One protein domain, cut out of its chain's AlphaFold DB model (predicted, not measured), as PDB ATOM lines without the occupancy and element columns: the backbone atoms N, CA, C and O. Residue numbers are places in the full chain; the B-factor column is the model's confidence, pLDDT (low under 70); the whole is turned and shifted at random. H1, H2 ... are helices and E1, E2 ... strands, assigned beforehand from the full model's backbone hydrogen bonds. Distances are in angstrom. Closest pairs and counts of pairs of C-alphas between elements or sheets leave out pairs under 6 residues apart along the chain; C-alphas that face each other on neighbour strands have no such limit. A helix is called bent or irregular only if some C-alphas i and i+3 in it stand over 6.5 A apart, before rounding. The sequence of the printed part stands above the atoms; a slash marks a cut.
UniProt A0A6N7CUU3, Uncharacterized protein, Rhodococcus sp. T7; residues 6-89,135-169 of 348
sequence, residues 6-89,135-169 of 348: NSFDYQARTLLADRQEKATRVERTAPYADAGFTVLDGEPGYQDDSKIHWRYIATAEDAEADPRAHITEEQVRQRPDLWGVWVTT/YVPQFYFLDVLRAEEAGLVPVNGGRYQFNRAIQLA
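What this domain is: This is residues 6 to 89 and 135 to 169 of the 348 residues of an uncharacterized protein of Rhodococcus sp. T7 (UniProt A0A6N7CUU3). A long helical arm, H1, sticks out with its residues 6 to 20 from a small body built around a two-stranded ribbon, E2 and E3; residues 21 to 33 of H1 pack on the ribbon near its end at Thr 89 and Tyr 135. Beyond the ribbon's other end a second, much shorter strand pair, E1 and E4, has the short helices H2 and H4 packed on it, while a long link, residues 35 to 56, is tied by short pairings first to E2 and then to E3. The printed part has 119 residues, with four named helices and four named strands in the order H1, E1, H2, H3, E2, E3, E4, H4; both sheets are antiparallel, of order E2 - E3 and E1 - E4, and the class is mixed, helices and strands. The whole is loose, with a radius of gyration of the C-alphas of 16.9 A, and spans 58 by 28 by 26 A, the arm making much of the length.

How they stand to each other: Look first at E2, residues 83 to 89, and E3, residues 135 to 141, antiparallel neighbours at 152 degrees between their directions. Their C-alphas 86 and 138 face each other at 5.2 A, and across the pair you find N 84 and O 140 at 2.8 A and N 138 and O 86 at 2.8 A, both within hydrogen-bond range. Turn next to H1, residues 6 to 34: its closest C-alphas to E2 are those of Thr 29 and Val 87, 6.2 A apart, and to E3 those of Arg 28 and Tyr 135, 7.2 A apart. H1 has a kink of 32 degrees near residue 28 and is irregular, but only just: C-alphas 28 and 31 are 7.0 A apart. Residues 38 to 39 pair parallel with 84 to 85 of E2, and residues 52 to 53 pair antiparallel with 140 to 141 of E3. H3, residues 73 to 77, comes closest to E2 at the C-alphas of Val 76 and Trp 83, 7.3 A apart. Farther on, E1, residues 57 to 59, and E4, residues 152 to 154, are antiparallel neighbours at 138 degrees, with N 58 and O 153 at 3.0 A and N 153 and O 58 at 2.8 A, within hydrogen-bond range. E1 and E3 are only just apart, their closest C-alphas at 8.3 A. The closest C-alphas of E4 and H2, residues 60 to 65, are those of Val 153 and Ala 60, 5.7 A apart; those of E4 and H4, residues 159 to 168, are Pro 154 and Phe 162, 6.7 A apart. H1 touches no helix, and H2 and H4 are apart. In H2, H3 and H4 every O i to N i+4 pair is within hydrogen-bond range; in H1, 23 of 25 are.

Where its parts are: Find C-alpha 83 at (205.900, 156.796, 134.973); from there E2 runs 19.0 A to C-alpha 89, and E3 runs 19.7 A from C-alpha 135 to C-alpha 141. H1 begins at C-alpha 6, (168.310, 135.684, 139.038), and covers 42.3 A to C-alpha 34. The short strands E1 and E4 measure 7.1 A and 7.0 A, H2 8.8 A and H3 6.2 A. H4 runs 14.0 A and ends at C-alpha 168, (205.537, 159.809, 152.688).

The domain as a whole: The two C-alphas farthest apart are those of Asn 6 and Glu 64, at 59.0 A. Without residues 6 to 20, which stand free, the body spans 41 by 27 by 22 A. Residues 90 to 134 are not printed, and C-alphas 89 and 135 are 4.7 A apart across this cut. The link from H1 to E1, 22 residues, is long. The mean pLDDT of the printed part is 84.2; look for values under 70 at residues 6 to 7, 46 to 47 and 166 to 169 of this model.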
ATOM      1  N   ASN A   6     168.004 134.439 139.750       58.22
ATOM      2  CA  ASN A   6     168.310 135.684 139.038       58.22
ATOM      3  C   ASN A   6     169.485 136.477 139.645       58.22
ATOM      4  O   ASN A   6     170.216 137.130 138.913       58.22
ATOM      5  N   SER A   7     169.689 136.419 140.966       65.38
ATOM      6  CA  SER A   7     170.823 137.056 141.647       65.38
ATOM      7  C   SER A   7     172.131 136.315 141.364       65.38
ATOM      8  O   SER A   7     173.145 136.964 141.139       65.38
ATOM      9  N   PHE A   8     172.110 134.979 141.296       76.88
ATOM     10  CA  PHE A   8     173.296 134.193 140.942       76.88
ATOM     11  C   PHE A   8     173.690 134.385 139.473       76.88
ATOM     12  O   PHE A   8     174.856 134.639 139.188       76.88
ATOM     13  N   ASP A   9     172.723 134.328 138.551       79.88
ATOM     14  CA  ASP A   9     172.983 134.516 137.120       79.88
ATOM     15  C   ASP A   9     173.469 135.944 136.812       79.88
ATOM     16  O   ASP A   9     174.376 136.123 135.999       79.88
ATOM     17  N   TYR A  10     172.919 136.959 137.492       76.00
ATOM     18  CA  TYR A  10     173.411 138.338 137.423       76.00
ATOM     19  C   TYR A  10     174.859 138.442 137.914       76.00
ATOM     20  O   TYR A  10     175.716 138.900 137.169       76.00
ATOM     21  N   GLN A  11     175.157 137.933 139.116       76.56
ATOM     22  CA  GLN A  11     176.510 137.968 139.686       76.56
ATOM     23  C   GLN A  11     177.524 137.211 138.815       76.56
ATOM     24  O   GLN A  11     178.638 137.684 138.607       76.56
ATOM     25  N   ALA A  12     177.139 136.065 138.246       82.38
ATOM     26  CA  ALA A  12     177.984 135.315 137.322       82.38
ATOM     27  C   ALA A  12     178.276 136.104 136.033       82.38
ATOM     28  O   ALA A  12     179.414 136.098 135.567       82.38
ATOM     29  N   ARG A  13     177.280 136.806 135.472       81.06
ATOM     30  CA  ARG A  13     177.467 137.668 134.293       81.06
ATOM     31  C   ARG A  13     178.330 138.887 134.599       81.06
ATOM     32  O   ARG A  13     179.206 139.184 133.796       81.06
ATOM     33  N   THR A  14     178.145 139.530 135.751       72.31
ATOM     34  CA  THR A  14     179.011 140.628 136.211       72.31
ATOM     35  C   THR A  14     180.459 140.159 136.323       72.31
ATOM     36  O   THR A  14     181.336 140.750 135.714       72.31
ATOM     37  N   LEU A  15     180.716 139.019 136.973       83.44
ATOM     38  CA  LEU A  15     182.076 138.478 137.093       83.44
ATOM     39  C   LEU A  15     182.712 138.112 135.744       83.44
ATOM     40  O   LEU A  15     183.933 138.186 135.604       83.44
ATOM     41  N   LEU A  16     181.918 137.669 134.764       86.12
ATOM     42  CA  LEU A  16     182.412 137.413 133.408       86.12
ATOM     43  C   LEU A  16     182.746 138.720 132.680       86.12
ATOM     44  O   LEU A  16     183.795 138.778 132.043       86.12
ATOM     45  N   ALA A  17     181.906 139.749 132.815       77.00
ATOM     46  CA  ALA A  17     182.171 141.079 132.276       77.00
ATOM     47  C   ALA A  17     183.443 141.686 132.894       77.00
ATOM     48  O   ALA A  17     184.348 142.048 132.151       77.00
ATOM     49  N   ASP A  18     183.591 141.647 134.222       74.62
ATOM     50  CA  ASP A  18     184.784 142.138 134.927       74.62
ATOM     51  C   ASP A  18     186.064 141.415 134.478       74.62
ATOM     52  O   ASP A  18     187.138 142.009 134.377       74.62
ATOM     53  N   ARG A  19     185.986 140.098 134.236       82.75
ATOM     54  CA  ARG A  19     187.125 139.317 133.725       82.75
ATOM     55  C   ARG A  19     187.485 139.714 132.302       82.75
ATOM     56  O   ARG A  19     188.673 139.804 132.002       82.75
ATOM     57  N   GLN A  20     186.482 139.920 131.453       86.00
ATOM     58  CA  GLN A  20     186.686 140.352 130.076       86.00
ATOM     59  C   GLN A  20     187.311 141.750 130.039       86.00
ATOM     60  O   GLN A  20     188.316 141.938 129.365       86.00
ATOM     61  N   GLU A  21     186.788 142.689 130.826       78.62
ATOM     62  CA  GLU A  21     187.320 144.048 130.947       78.62
ATOM     63  C   GLU A  21     188.771 144.042 131.441       78.62
ATOM     64  O   GLU A  21     189.635 144.683 130.847       78.62
ATOM     65  N   LYS A  22     189.085 143.251 132.476       82.69
ATOM     66  CA  LYS A  22     190.467 143.090 132.958       82.69
ATOM     67  C   LYS A  22     191.389 142.505 131.892       82.69
ATOM     68  O   LYS A  22     192.511 142.980 131.751       82.69
ATOM     69  N   ALA A  23     190.937 141.496 131.146       87.50
ATOM     70  CA  ALA A  23     191.724 140.903 130.068       87.50
ATOM     71  C   ALA A  23     191.995 141.920 128.947       87.50
ATOM     72  O   ALA A  23     193.139 142.062 128.519       87.50
ATOM     73  N   THR A  24     190.977 142.680 128.533       88.44
ATOM     74  CA  THR A  24     191.127 143.747 127.539       88.44
ATOM     75  C   THR A  24     192.037 144.864 128.049       88.44
ATOM     76  O   THR A  24     192.907 145.312 127.312       88.44
ATOM     77  N   ARG A  25     191.935 145.275 129.319       87.31
ATOM     78  CA  ARG A  25     192.850 146.268 129.907       87.31
ATOM     79  C   ARG A  25     194.302 145.791 129.880       87.31
ATOM     80  O   ARG A  25     195.180 146.569 129.516       87.31
ATOM     81  N   VAL A  26     194.563 144.527 130.219       88.69
ATOM     82  CA  VAL A  26     195.913 143.937 130.140       88.69
ATOM     83  C   VAL A  26     196.448 143.994 128.707       88.69
ATOM     84  O   VAL A  26     197.573 144.442 128.501       88.69
ATOM     85  N   GLU A  27     195.634 143.622 127.717       91.69
ATOM     86  CA  GLU A  27     195.995 143.718 126.295       91.69
ATOM     87  C   GLU A  27     196.318 145.162 125.882       91.69
ATOM     88  O   GLU A  27     197.355 145.419 125.273       91.69
ATOM     89  N   ARG A  28     195.471 146.126 126.264       91.75
ATOM     90  CA  ARG A  28     195.656 147.553 125.945       91.75
ATOM     91  C   ARG A  28     196.842 148.188 126.663       91.75
ATOM     92  O   ARG A  28     197.388 149.173 126.175       91.75
ATOM     93  N   THR A  29     197.258 147.625 127.794       92.12
ATOM     94  CA  THR A  29     198.399 148.124 128.568       92.12
ATOM     95  C   THR A  29     199.735 147.553 128.076       92.12
ATOM     96  O   THR A  29     200.772 148.186 128.270       92.12
ATOM     97  N   ALA A  30     199.732 146.401 127.393       92.88
ATOM     98  CA  ALA A  30     200.948 145.721 126.937       92.88
ATOM     99  C   ALA A  30     201.930 146.617 126.145       92.88
ATOM    100  O   ALA A  30     203.114 146.601 126.482       92.88
ATOM    101  N   PRO A  31     201.493 147.486 125.204       94.31
ATOM    102  CA  PRO A  31     202.412 148.372 124.484       94.31
ATOM    103  C   PRO A  31     203.172 149.353 125.389       94.31
ATOM    104  O   PRO A  31     204.297 149.739 125.082       94.31
ATOM    105  N   TYR A  32     202.572 149.767 126.508       94.31
ATOM    106  CA  TYR A  32     203.222 150.651 127.475       94.31
ATOM    107  C   TYR A  32     204.224 149.889 128.339       94.31
ATOM    108  O   TYR A  32     205.313 150.394 128.605       94.31
ATOM    109  N   ALA A  33     203.897 148.655 128.729       92.81
ATOM    110  CA  ALA A  33     204.842 147.785 129.419       92.81
ATOM    111  C   ALA A  33     206.091 147.530 128.555       92.81
ATOM    112  O   ALA A  33     207.213 147.690 129.033       92.81
ATOM    113  N   ASP A  34     205.898 147.230 127.267       94.62
ATOM    114  CA  ASP A  34     206.986 147.027 126.299       94.62
ATOM    115  C   ASP A  34     207.827 148.299 126.091       94.62
ATOM    116  O   ASP A  34     209.037 148.222 125.873       94.62
ATOM    117  N   ALA A  35     207.205 149.479 126.207       93.94
ATOM    118  CA  ALA A  35     207.882 150.773 126.164       93.94
ATOM    119  C   ALA A  35     208.614 151.139 127.472       93.94
ATOM    120  O   ALA A  35     209.295 152.161 127.512       93.94
ATOM    121  N   GLY A  36     208.513 150.322 128.527       93.06
ATOM    122  CA  GLY A  36     209.235 150.499 129.791       93.06
ATOM    123  C   GLY A  36     208.454 151.205 130.903       93.06
ATOM    124  O   GLY A  36     209.049 151.539 131.926       93.06
ATOM    125  N   PHE A  37     207.148 151.434 130.728       95.62
ATOM    126  CA  PHE A  37     206.296 151.986 131.784       95.62
ATOM    127  C   PHE A  37     206.025 150.953 132.878       95.62
ATOM    128  O   PHE A  37     205.872 149.757 132.616       95.62
ATOM    129  N   THR A  38     205.863 151.426 134.112       94.50
ATOM    130  CA  THR A  38     205.382 150.571 135.202       94.50
ATOM    131  C   THR A  38     203.869 150.389 135.083       94.50
ATOM    132  O   THR A  38     203.106 151.347 135.199       94.50
ATOM    133  N   VAL A  39     203.402 149.162 134.872       91.75
ATOM    134  CA  VAL A  39     201.960 148.873 134.838       91.75
ATOM    135  C   VAL A  39     201.390 148.900 136.252       91.75
ATOM    136  O   VAL A  39     201.900 148.220 137.139       91.75
ATOM    137  N   LEU A  40     200.342 149.694 136.465       88.00
ATOM    138  CA  LEU A  40     199.679 149.801 137.762       88.00
ATOM    139  C   LEU A  40     198.641 148.683 137.948       88.00
ATOM    140  O   LEU A  40     197.878 148.370 137.038       88.00
ATOM    141  N   ASP A  41     198.570 148.122 139.158       84.00
ATOM    142  CA  ASP A  41     197.618 147.051 139.510       84.00
ATOM    143  C   ASP A  41     196.172 147.552 139.704       84.00
ATOM    144  O   ASP A  41     195.228 146.763 139.806       84.00
ATOM    145  N   GLY A  42     195.993 148.870 139.783       83.38
ATOM    146  CA  GLY A  42     194.717 149.543 139.981       83.38
ATOM    147  C   GLY A  42     194.827 151.034 139.687       83.38
ATOM    148  O   GLY A  42     195.920 151.603 139.744       83.38
ATOM    149  N   GLU A  43     193.688 151.664 139.407       83.38
ATOM    150  CA  GLU A  43     193.612 153.114 139.254       83.38
ATOM    151  C   GLU A  43     194.028 153.810 140.559       83.38
ATOM    152  O   GLU A  43     193.469 153.504 141.623       83.38
ATOM    153  N   PRO A  44     194.990 154.745 140.517       82.00
ATOM    154  CA  PRO A  44     195.331 155.548 141.679       82.00
ATOM    155  C   PRO A  44     194.125 156.366 142.144       82.00
ATOM    156  O   PRO A  44     193.590 157.198 141.414       82.00
ATOM    157  N   GLY A  45     193.686 156.133 143.380       70.81
ATOM    158  CA  GLY A  45     192.583 156.890 143.964       70.81
ATOM    159  C   GLY A  45     192.977 158.339 144.266       70.81
ATOM    160  O   GLY A  45     194.148 158.650 144.453       70.81
ATOM    161  N   TYR A  46     191.987 159.218 144.437       59.56
ATOM    162  CA  TYR A  46     192.188 160.643 144.759       59.56
ATOM    163  C   TYR A  46     193.095 160.914 145.983       59.56
ATOM    164  O   TYR A  46     193.678 161.987 146.103       59.56
ATOM    165  N   GLN A  47     193.205 159.957 146.912       63.16
ATOM    166  CA  GLN A  47     194.051 160.056 148.109       63.16
ATOM    167  C   GLN A  47     195.386 159.302 147.994       63.16
ATOM    168  O   GLN A  47     196.128 159.245 148.979       63.16
ATOM    169  N   ASP A  48     195.693 158.695 146.844       72.06
ATOM    170  CA  ASP A  48     196.988 158.056 146.604       72.06
ATOM    171  C   ASP A  48     198.033 159.114 146.237       72.06
ATOM    172  O   ASP A  48     198.453 159.263 145.093       72.06
ATOM    173  N   ASP A  49     198.488 159.845 147.252       71.81
ATOM    174  CA  ASP A  49     199.517 160.873 147.095       71.81
ATOM    175  C   ASP A  49     200.897 160.291 146.725       71.81
ATOM    176  O   ASP A  49     201.851 161.048 146.611       71.81
ATOM    177  N   SER A  50     201.047 158.967 146.557       73.62
ATOM    178  CA  SER A  50     202.290 158.356 146.059       73.62
ATOM    179  C   SER A  50     202.392 158.331 144.532       73.62
ATOM    180  O   SER A  50     203.462 158.035 144.009       73.62
ATOM    181  N   LYS A  51     201.293 158.620 143.823       85.81
ATOM    182  CA  LYS A  51     201.199 158.569 142.360       85.81
ATOM    183  C   LYS A  51     200.562 159.852 141.859       85.81
ATOM    184  O   LYS A  51     199.360 160.058 141.995       85.81
ATOM    185  N   ILE A  52     201.375 160.730 141.287       87.94
ATOM    186  CA  ILE A  52     200.929 162.075 140.910       87.94
ATOM    187  C   ILE A  52     200.516 162.064 139.449       87.94
ATOM    188  O   ILE A  52     201.326 161.766 138.577       87.94
ATOM    189  N   HIS A  53     199.256 162.392 139.181       90.25
ATOM    190  CA  HIS A  53     198.732 162.416 137.821       90.25
ATOM    191  C   HIS A  53     199.507 163.414 136.942       90.25
ATOM    192  O   HIS A  53     199.780 164.536 137.371       90.25
ATOM    193  N   TRP A  54     199.831 163.032 135.704       91.12
ATOM    194  CA  TRP A  54     200.677 163.812 134.788       91.12
ATOM    195  C   TRP A  54     200.202 165.256 134.553       91.12
ATOM    196  O   TRP A  54     201.025 166.158 134.467       91.12
ATOM    197  N   ARG A  55     198.885 165.516 134.576       88.56
ATOM    198  CA  ARG A  55     198.302 166.880 134.485       88.56
ATOM    199  C   ARG A  55     198.731 167.851 135.596       88.56
ATOM    200  O   ARG A  55     198.515 169.058 135.484       88.56
ATOM    201  N   TYR A  56     199.304 167.333 136.677       89.94
ATOM    202  CA  TYR A  56     199.830 168.111 137.795       89.94
ATOM    203  C   TYR A  56     201.345 168.309 137.730       89.94
ATOM    204  O   TYR A  56     201.942 168.770 138.705       89.94
ATOM    205  N   ILE A  57     201.973 167.954 136.610       91.44
ATOM    206  CA  ILE A  57     203.415 168.030 136.397       91.44
ATOM    207  C   ILE A  57     203.679 168.763 135.088       91.44
ATOM    208  O   ILE A  57     202.996 168.531 134.097       91.44
ATOM    209  N   ALA A  58     204.681 169.631 135.082       92.94
ATOM    210  CA  ALA A  58     205.200 170.290 133.891       92.94
ATOM    211  C   ALA A  58     206.730 170.243 133.908       92.94
ATOM    212  O   ALA A  58     207.337 169.936 134.940       92.94
ATOM    213  N   THR A  59     207.361 170.575 132.785       92.50
ATOM    214  CA  THR A  59     208.780 170.935 132.816       92.50
ATOM    215  C   THR A  59     208.944 172.293 133.505       92.50
ATOM    216  O   THR A  59     208.005 173.092 133.555       92.50
ATOM    217  N   ALA A  60     210.125 172.567 134.061       86.69
ATOM    218  CA  ALA A  60     210.395 173.874 134.666       86.69
ATOM    219  C   ALA A  60     210.225 175.031 133.661       86.69
ATOM    220  O   ALA A  60     209.699 176.078 134.025       86.69
ATOM    221  N   GLU A  61     210.622 174.810 132.405       88.75
ATOM    222  CA  GLU A  61     210.487 175.773 131.306       88.75
ATOM    223  C   GLU A  61     209.013 176.034 130.959       88.75
ATOM    224  O   GLU A  61     208.581 177.186 130.936       88.75
ATOM    225  N   ASP A  62     208.216 174.975 130.778       88.56
ATOM    226  CA  ASP A  62     206.794 175.103 130.435       88.56
ATOM    227  C   ASP A  62     205.999 175.774 131.565       88.56
ATOM    228  O   ASP A  62     205.142 176.619 131.309       88.56
ATOM    229  N   ALA A  63     206.307 175.440 132.824       86.75
ATOM    230  CA  ALA A  63     205.656 176.034 133.991       86.75
ATOM    231  C   ALA A  63     205.959 177.532 134.153       86.75
ATOM    232  O   ALA A  63     205.127 178.274 134.682       86.75
ATOM    233  N   GLU A  64     207.151 177.975 133.742       86.75
ATOM    234  CA  GLU A  64     207.522 179.391 133.737       86.75
ATOM    235  C   GLU A  64     206.811 180.149 132.607       86.75
ATOM    236  O   GLU A  64     206.373 181.285 132.807       86.75
ATOM    237  N   ALA A  65     206.648 179.513 131.442       88.94
ATOM    238  CA  ALA A  65     205.994 180.102 130.279       88.94
ATOM    239  C   ALA A  65     204.463 180.215 130.433       88.94
ATOM    240  O   ALA A  65     203.889 181.253 130.095       88.94
ATOM    241  N   ASP A  66     203.801 179.174 130.950       82.19
ATOM    242  CA  ASP A  66     202.360 179.158 131.210       82.19
ATOM    243  C   ASP A  66     202.044 178.432 132.535       82.19
ATOM    244  O   ASP A  66     202.219 177.217 132.643       82.19
ATOM    245  N   PRO A  67     201.476 179.130 133.537       73.25
ATOM    246  CA  PRO A  67     201.057 178.520 134.798       73.25
ATOM    247  C   PRO A  67     200.023 177.385 134.679       73.25
ATOM    248  O   PRO A  67     199.798 176.679 135.665       73.25
ATOM    249  N   ARG A  68     199.355 177.230 133.523       76.56
ATOM    250  CA  ARG A  68     198.428 176.124 133.222       76.56
ATOM    251  C   ARG A  68     199.069 174.983 132.432       76.56
ATOM    252  O   ARG A  68     198.423 173.939 132.272       76.56
ATOM    253  N   ALA A  69     200.300 175.157 131.953       84.50
ATOM    254  CA  ALA A  69     201.004 174.120 131.225       84.50
ATOM    255  C   ALA A  69     201.148 172.862 132.079       84.50
ATOM    256  O   ALA A  69     201.248 172.903 133.305       84.50
ATOM    257  N   HIS A  70     201.136 171.729 131.399       90.00
ATOM    258  CA  HIS A  70     201.438 170.420 131.943       90.00
ATOM    259  C   HIS A  70     202.185 169.642 130.867       90.00
ATOM    260  O   HIS A  70     202.071 169.948 129.680       90.00
ATOM    261  N   ILE A  71     202.978 168.671 131.302       90.94
ATOM    262  CA  ILE A  71     203.765 167.814 130.424       90.94
ATOM    263  C   ILE A  71     202.843 167.139 129.403       90.94
ATOM    264  O   ILE A  71     201.723 166.807 129.753       90.94
ATOM    265  N   THR A  72     203.270 166.928 128.164       90.44
ATOM    266  CA  THR A  72     202.488 166.215 127.144       90.44
ATOM    267  C   THR A  72     202.709 164.706 127.223       90.44
ATOM    268  O   THR A  72     203.697 164.228 127.787       90.44
ATOM    269  N   GLU A  73     201.826 163.923 126.600       88.69
ATOM    270  CA  GLU A  73     202.030 162.474 126.485       88.69
ATOM    271  C   GLU A  73     203.351 162.125 125.770       88.69
ATOM    272  O   GLU A  73     204.044 161.185 126.160       88.69
ATOM    273  N   GLU A  74     203.747 162.904 124.760       91.44
ATOM    274  CA  GLU A  74     205.025 162.718 124.067       91.44
ATOM    275  C   GLU A  74     206.215 162.885 125.024       91.44
ATOM    276  O   GLU A  74     207.112 162.043 125.048       91.44
ATOM    277  N   GLN A  75     206.198 163.924 125.861       91.94
ATOM    278  CA  GLN A  75     207.229 164.158 126.873       91.94
ATOM    279  C   GLN A  75     207.233 163.052 127.950       91.94
ATOM    280  O   GLN A  75     208.300 162.605 128.372       91.94
ATOM    281  N   VAL A  76     206.064 162.534 128.348       94.12
ATOM    282  CA  VAL A  76     205.956 161.369 129.249       94.12
ATOM    283  C   VAL A  76     206.635 160.132 128.640       94.12
ATOM    284  O   VAL A  76     207.421 159.452 129.308       94.12
ATOM    285  N   ARG A  77     206.406 159.869 127.347       93.00
ATOM    286  CA  ARG A  77     206.988 158.735 126.604       93.00
ATOM    287  C   ARG A  77     208.507 158.799 126.440       93.00
ATOM    288  O   ARG A  77     209.113 157.765 126.178       93.00
ATOM    289  N   GLN A  78     209.139 159.958 126.625       93.44
ATOM    290  CA  GLN A  78     210.602 160.088 126.582       93.44
ATOM    291  C   GLN A  78     211.293 159.519 127.832       93.44
ATOM    292  O   GLN A  78     212.483 159.201 127.783       93.44
ATOM    293  N   ARG A  79     210.572 159.394 128.955       91.06
ATOM    294  CA  ARG A  79     211.110 158.942 130.250       91.06
ATOM    295  C   ARG A  79     210.219 157.889 130.916       91.06
ATOM    296  O   ARG A  79     209.836 158.073 132.069       91.06
ATOM    297  N   PRO A  80     209.889 156.778 130.232       93.75
ATOM    298  CA  PRO A  80     208.924 155.788 130.717       93.75
ATOM    299  C   PRO A  80     209.326 155.167 132.067       93.75
ATOM    300  O   PRO A  80     208.459 154.764 132.835       93.75
ATOM    301  N   ASP A  81     210.624 155.196 132.406       89.88
ATOM    302  CA  ASP A  81     211.182 154.760 133.692       89.88
ATOM    303  C   ASP A  81     210.636 155.520 134.913       89.88
ATOM    304  O   ASP A  81     210.727 155.028 136.037       89.88
ATOM    305  N   LEU A  82     210.087 156.719 134.708       90.56
ATOM    306  CA  LEU A  82     209.556 157.578 135.767       90.56
ATOM    307  C   LEU A  82     208.044 157.429 135.986       90.56
ATOM    308  O   LEU A  82     207.506 157.960 136.966       90.56
ATOM    309  N   TRP A  83     207.353 156.741 135.075       94.50
ATOM    310  CA  TRP A  83     205.900 156.796 134.973       94.50
ATOM    311  C   TRP A  83     205.252 155.428 135.155       94.50
ATOM    312  O   TRP A  83     205.653 154.408 134.589       94.50
ATOM    313  N   GLY A  84     204.182 155.443 135.934       94.75
ATOM    314  CA  GLY A  84     203.181 154.404 135.978       94.75
ATOM    315  C   GLY A  84     202.099 154.677 134.947       94.75
ATOM    316  O   GLY A  84     201.765 155.834 134.689       94.75
ATOM    317  N   VAL A  85     201.532 153.618 134.388       95.69
ATOM    318  CA  VAL A  85     200.402 153.699 133.463       95.69
ATOM    319  C   VAL A  85     199.226 152.897 134.005       95.69
ATOM    320  O   VAL A  85     199.372 151.755 134.448       95.69
ATOM    321  N   TRP A  86     198.046 153.503 133.950       92.94
ATOM    322  CA  TRP A  86     196.771 152.825 134.118       92.94
ATOM    323  C   TRP A  86     195.912 153.116 132.895       92.94
ATOM    324  O   TRP A  86     195.642 154.274 132.592       92.94
ATOM    325  N   VAL A  87     195.494 152.075 132.176       91.62
ATOM    326  CA  VAL A  87     194.567 152.245 131.054       91.62
ATOM    327  C   VAL A  87     193.144 152.222 131.600       91.62
ATOM    328  O   VAL A  87     192.649 151.178 132.042       91.62
ATOM    329  N   THR A  88     192.500 153.382 131.580       85.50
ATOM    330  CA  THR A  88     191.107 153.542 131.990       85.50
ATOM    331  C   THR A  88     190.177 153.469 130.781       85.50
ATOM    332  O   THR A  88     190.628 153.508 129.635       85.50
ATOM    333  N   THR A  89     188.886 153.315 131.045       82.38
ATOM    334  CA  THR A  89     187.844 153.379 130.022       82.38
ATOM    335  C   THR A  89     187.147 154.722 130.164       82.38
ATOM    336  O   THR A  89     186.619 155.023 131.233       82.38
ATOM    337  N   TYR A 135     189.674 153.111 125.357       85.19
ATOM    338  CA  TYR A 135     190.711 152.813 126.340       85.19
ATOM    339  C   TYR A 135     191.799 153.882 126.273       85.19
ATOM    340  O   TYR A 135     192.520 153.962 125.278       85.19
ATOM    341  N   VAL A 136     191.930 154.668 127.340       86.56
ATOM    342  CA  VAL A 136     192.808 155.842 127.402       86.56
ATOM    343  C   VAL A 136     193.914 155.605 128.429       86.56
ATOM    344  O   VAL A 136     193.626 155.175 129.552       86.56
ATOM    345  N   PRO A 137     195.190 155.850 128.085       91.62
ATOM    346  CA  PRO A 137     196.267 155.776 129.059       91.62
ATOM    347  C   PRO A 137     196.215 156.975 130.011       91.62
ATOM    348  O   PRO A 137     196.216 158.127 129.589       91.62
ATOM    349  N   GLN A 138     196.252 156.706 131.312       92.56
ATOM    350  CA  GLN A 138     196.510 157.715 132.331       92.56
ATOM    351  C   GLN A 138     197.890 157.477 132.938       92.56
ATOM    352  O   GLN A 138     198.220 156.363 133.360       92.56
ATOM    353  N   PHE A 139     198.706 158.532 132.962       94.56
ATOM    354  CA  PHE A 139     200.090 158.470 133.425       94.56
ATOM    355  C   PHE A 139     200.251 159.085 134.809       94.56
ATOM    356  O   PHE A 139     199.712 160.152 135.118       94.56
ATOM    357  N   TYR A 140     201.049 158.425 135.638       92.94
ATOM    358  CA  TYR A 140     201.278 158.827 137.015       92.94
ATOM    359  C   TYR A 140     202.760 158.814 137.322       92.94
ATOM    360  O   TYR A 140     203.437 157.810 137.133       92.94
ATOM    361  N   PHE A 141     203.269 159.921 137.824       91.69
ATOM    362  CA  PHE A 141     204.649 160.019 138.247       91.69
ATOM    363  C   PHE A 141     204.852 159.248 139.546       91.69
ATOM    364  O   PHE A 141     204.106 159.449 140.512       91.69
ATOM    365  N   LEU A 142     205.838 158.352 139.546       87.62
ATOM    366  CA  LEU A 142     206.056 157.394 140.634       87.62
ATOM    367  C   LEU A 142     207.144 157.823 141.615       87.62
ATOM    368  O   LEU A 142     207.158 157.348 142.750       87.62
ATOM    369  N   ASP A 143     208.054 158.701 141.188       81.62
ATOM    370  CA  ASP A 143     209.246 159.041 141.960       81.62
ATOM    371  C   ASP A 143     209.459 160.550 142.079       81.62
ATOM    372  O   ASP A 143     210.200 161.184 141.326       81.62
ATOM    373  N   VAL A 144     208.836 161.123 143.109       80.88
ATOM    374  CA  VAL A 144     208.959 162.547 143.444       80.88
ATOM    375  C   VAL A 144     210.370 162.990 143.813       80.88
ATOM    376  O   VAL A 144     210.649 164.186 143.749       80.88
ATOM    377  N   LEU A 145     211.265 162.068 144.177       77.75
ATOM    378  CA  LEU A 145     212.651 162.404 144.509       77.75
ATOM    379  C   LEU A 145     213.502 162.603 143.251       77.75
ATOM    380  O   LEU A 145     214.468 163.358 143.286       77.75
ATOM    381  N   ARG A 146     213.112 161.991 142.128       82.38
ATOM    382  CA  ARG A 146     213.769 162.164 140.821       82.38
ATOM    383  C   ARG A 146     213.223 163.338 140.010       82.38
ATOM    384  O   ARG A 146     213.662 163.561 138.888       82.38
ATOM    385  N   ALA A 147     212.285 164.105 140.565       83.69
ATOM    386  CA  ALA A 147     211.652 165.233 139.886       83.69
ATOM    387  C   ALA A 147     212.651 166.302 139.432       83.69
ATOM    388  O   ALA A 147     212.641 166.700 138.272       83.69
ATOM    389  N   GLU A 148     213.543 166.721 140.334       79.94
ATOM    390  CA  GLU A 148     214.553 167.746 140.050       79.94
ATOM    391  C   GLU A 148     215.555 167.265 138.989       79.94
ATOM    392  O   GLU A 148     215.829 167.985 138.033       79.94
ATOM    393  N   GLU A 149     216.024 166.015 139.094       84.12
ATOM    394  CA  GLU A 149     216.885 165.369 138.085       84.12
ATOM    395  C   GLU A 149     216.198 165.297 136.712       84.12
ATOM    396  O   GLU A 149     216.835 165.477 135.676       84.12
ATOM    397  N   ALA A 150     214.890 165.040 136.698       85.06
ATOM    398  CA  ALA A 150     214.090 164.944 135.486       85.06
ATOM    399  C   ALA A 150     213.645 166.309 134.927       85.06
ATOM    400  O   ALA A 150     213.002 166.339 133.881       85.06
ATOM    401  N   GLY A 151     213.964 167.424 135.598       90.00
ATOM    402  CA  GLY A 151     213.517 168.762 135.194       90.00
ATOM    403  C   GLY A 151     212.005 168.976 135.327       90.00
ATOM    404  O   GLY A 151     211.439 169.816 134.628       90.00
ATOM    405  N   LEU A 152     211.348 168.207 136.200       91.25
ATOM    406  CA  LEU A 152     209.902 168.202 136.397       91.25
ATOM    407  C   LEU A 152     209.511 168.976 137.656       91.25
ATOM    408  O   LEU A 152     210.115 168.824 138.720       91.25
ATOM    409  N   VAL A 153     208.448 169.770 137.550       89.62
ATOM    410  CA  VAL A 153     207.914 170.583 138.646       89.62
ATOM    411  C   VAL A 153     206.401 170.397 138.791       89.62
ATOM    412  O   VAL A 153     205.698 170.191 137.800       89.62
ATOM    413  N   PRO A 154     205.860 170.468 140.022       87.94
ATOM    414  CA  PRO A 154     204.421 170.397 140.239       87.94
ATOM    415  C   PRO A 154     203.695 171.683 139.813       87.94
ATOM    416  O   PRO A 154     204.100 172.784 140.189       87.94
ATOM    417  N   VAL A 155     202.551 171.523 139.149       85.56
ATOM    418  CA  VAL A 155     201.658 172.583 138.634       85.56
ATOM    419  C   VAL A 155     200.189 172.286 138.970       85.56
ATOM    420  O   VAL A 155     199.882 171.236 139.533       85.56
ATOM    421  N   ASN A 156     199.264 173.209 138.670       77.31
ATOM    422  CA  ASN A 156     197.806 172.993 138.761       77.31
ATOM    423  C   ASN A 156     197.302 172.425 140.114       77.31
ATOM    424  O   ASN A 156     196.402 171.595 140.160       77.31
ATOM    425  N   GLY A 157     197.887 172.847 141.243       71.69
ATOM    426  CA  GLY A 157     197.537 172.326 142.578       71.69
ATOM    427  C   GLY A 157     198.266 171.033 142.985       71.69
ATOM    428  O   GLY A 157     198.210 170.635 144.150       71.69
ATOM    429  N   GLY A 158     199.063 170.452 142.083       75.88
ATOM    430  CA  GLY A 158     199.924 169.286 142.303       75.88
ATOM    431  C   GLY A 158     200.949 169.437 143.419       75.88
ATOM    432  O   GLY A 158     201.416 168.447 143.974       75.88
ATOM    433  N   ARG A 159     201.271 170.676 143.815       80.19
ATOM    434  CA  ARG A 159     202.242 170.967 144.882       80.19
ATOM    435  C   ARG A 159     201.862 170.311 146.210       80.19
ATOM    436  O   ARG A 159     202.747 169.896 146.953       80.19
ATOM    437  N   TYR A 160     200.565 170.197 146.505       76.00
ATOM    438  CA  TYR A 160     200.086 169.499 147.699       76.00
ATOM    439  C   TYR A 160     200.437 168.006 147.658       76.00
ATOM    440  O   TYR A 160     201.039 167.499 148.606       76.00
ATOM    441  N   GLN A 161     200.111 167.338 146.547       74.44
ATOM    442  CA  GLN A 161     200.398 165.918 146.331       74.44
ATOM    443  C   GLN A 161     201.910 165.679 146.344       74.44
ATOM    444  O   GLN A 161     202.372 164.807 147.063       74.44
ATOM    445  N   PHE A 162     202.694 166.538 145.684       77.25
ATOM    446  CA  PHE A 162     204.162 166.488 145.683       77.25
ATOM    447  C   PHE A 162     204.759 166.576 147.088       77.25
ATOM    448  O   PHE A 162     205.552 165.732 147.498       77.25
ATOM    449  N   ASN A 163     204.343 167.575 147.867       76.19
ATOM    450  CA  ASN A 163     204.835 167.750 149.231       76.19
ATOM    451  C   ASN A 163     204.427 166.574 150.129       76.19
ATOM    452  O   ASN A 163     205.193 166.174 151.005       76.19
ATOM    453  N   ARG A 164     203.226 166.017 149.932       71.38
ATOM    454  CA  ARG A 164     202.740 164.867 150.698       71.38
ATOM    455  C   ARG A 164     203.446 163.573 150.296       71.38
ATOM    456  O   ARG A 164     203.838 162.823 151.182       71.38
ATOM    457  N   ALA A 165     203.690 163.361 149.009       72.25
ATOM    458  CA  ALA A 165     204.510 162.281 148.478       72.25
ATOM    459  C   ALA A 165     205.918 162.312 149.082       72.25
ATOM    460  O   ALA A 165     206.379 161.303 149.599       72.25
ATOM    461  N   ILE A 166     206.565 163.485 149.116       69.81
ATOM    462  CA  ILE A 166     207.887 163.676 149.738       69.81
ATOM    463  C   ILE A 166     207.837 163.368 151.242       69.81
ATOM    464  O   ILE A 166     208.734 162.723 151.771       69.81
ATOM    465  N   GLN A 167     206.778 163.786 151.944       65.44
ATOM    466  CA  GLN A 167     206.584 163.460 153.367       65.44
ATOM    467  C   GLN A 167     206.355 161.962 153.623       65.44
ATOM    468  O   GLN A 167     206.635 161.480 154.724       65.44
ATOM    469  N   LEU A 168     205.798 161.248 152.644       58.25
ATOM    470  CA  LEU A 168     205.537 159.809 152.688       58.25
ATOM    471  C   LEU A 168     206.694 158.976 152.114       58.25
ATOM    472  O   LEU A 168     206.753 157.772 152.375       58.25
ATOM    473  N   ALA A 169     207.618 159.587 151.372       52.56
ATOM    474  CA  ALA A 169     208.832 158.946 150.892       52.56
ATOM    475  C   ALA A 169     209.650 158.464 152.104       52.56
ATOM    476  O   ALA A 169     209.980 159.238 153.000       52.56
TER     477      ALA A 169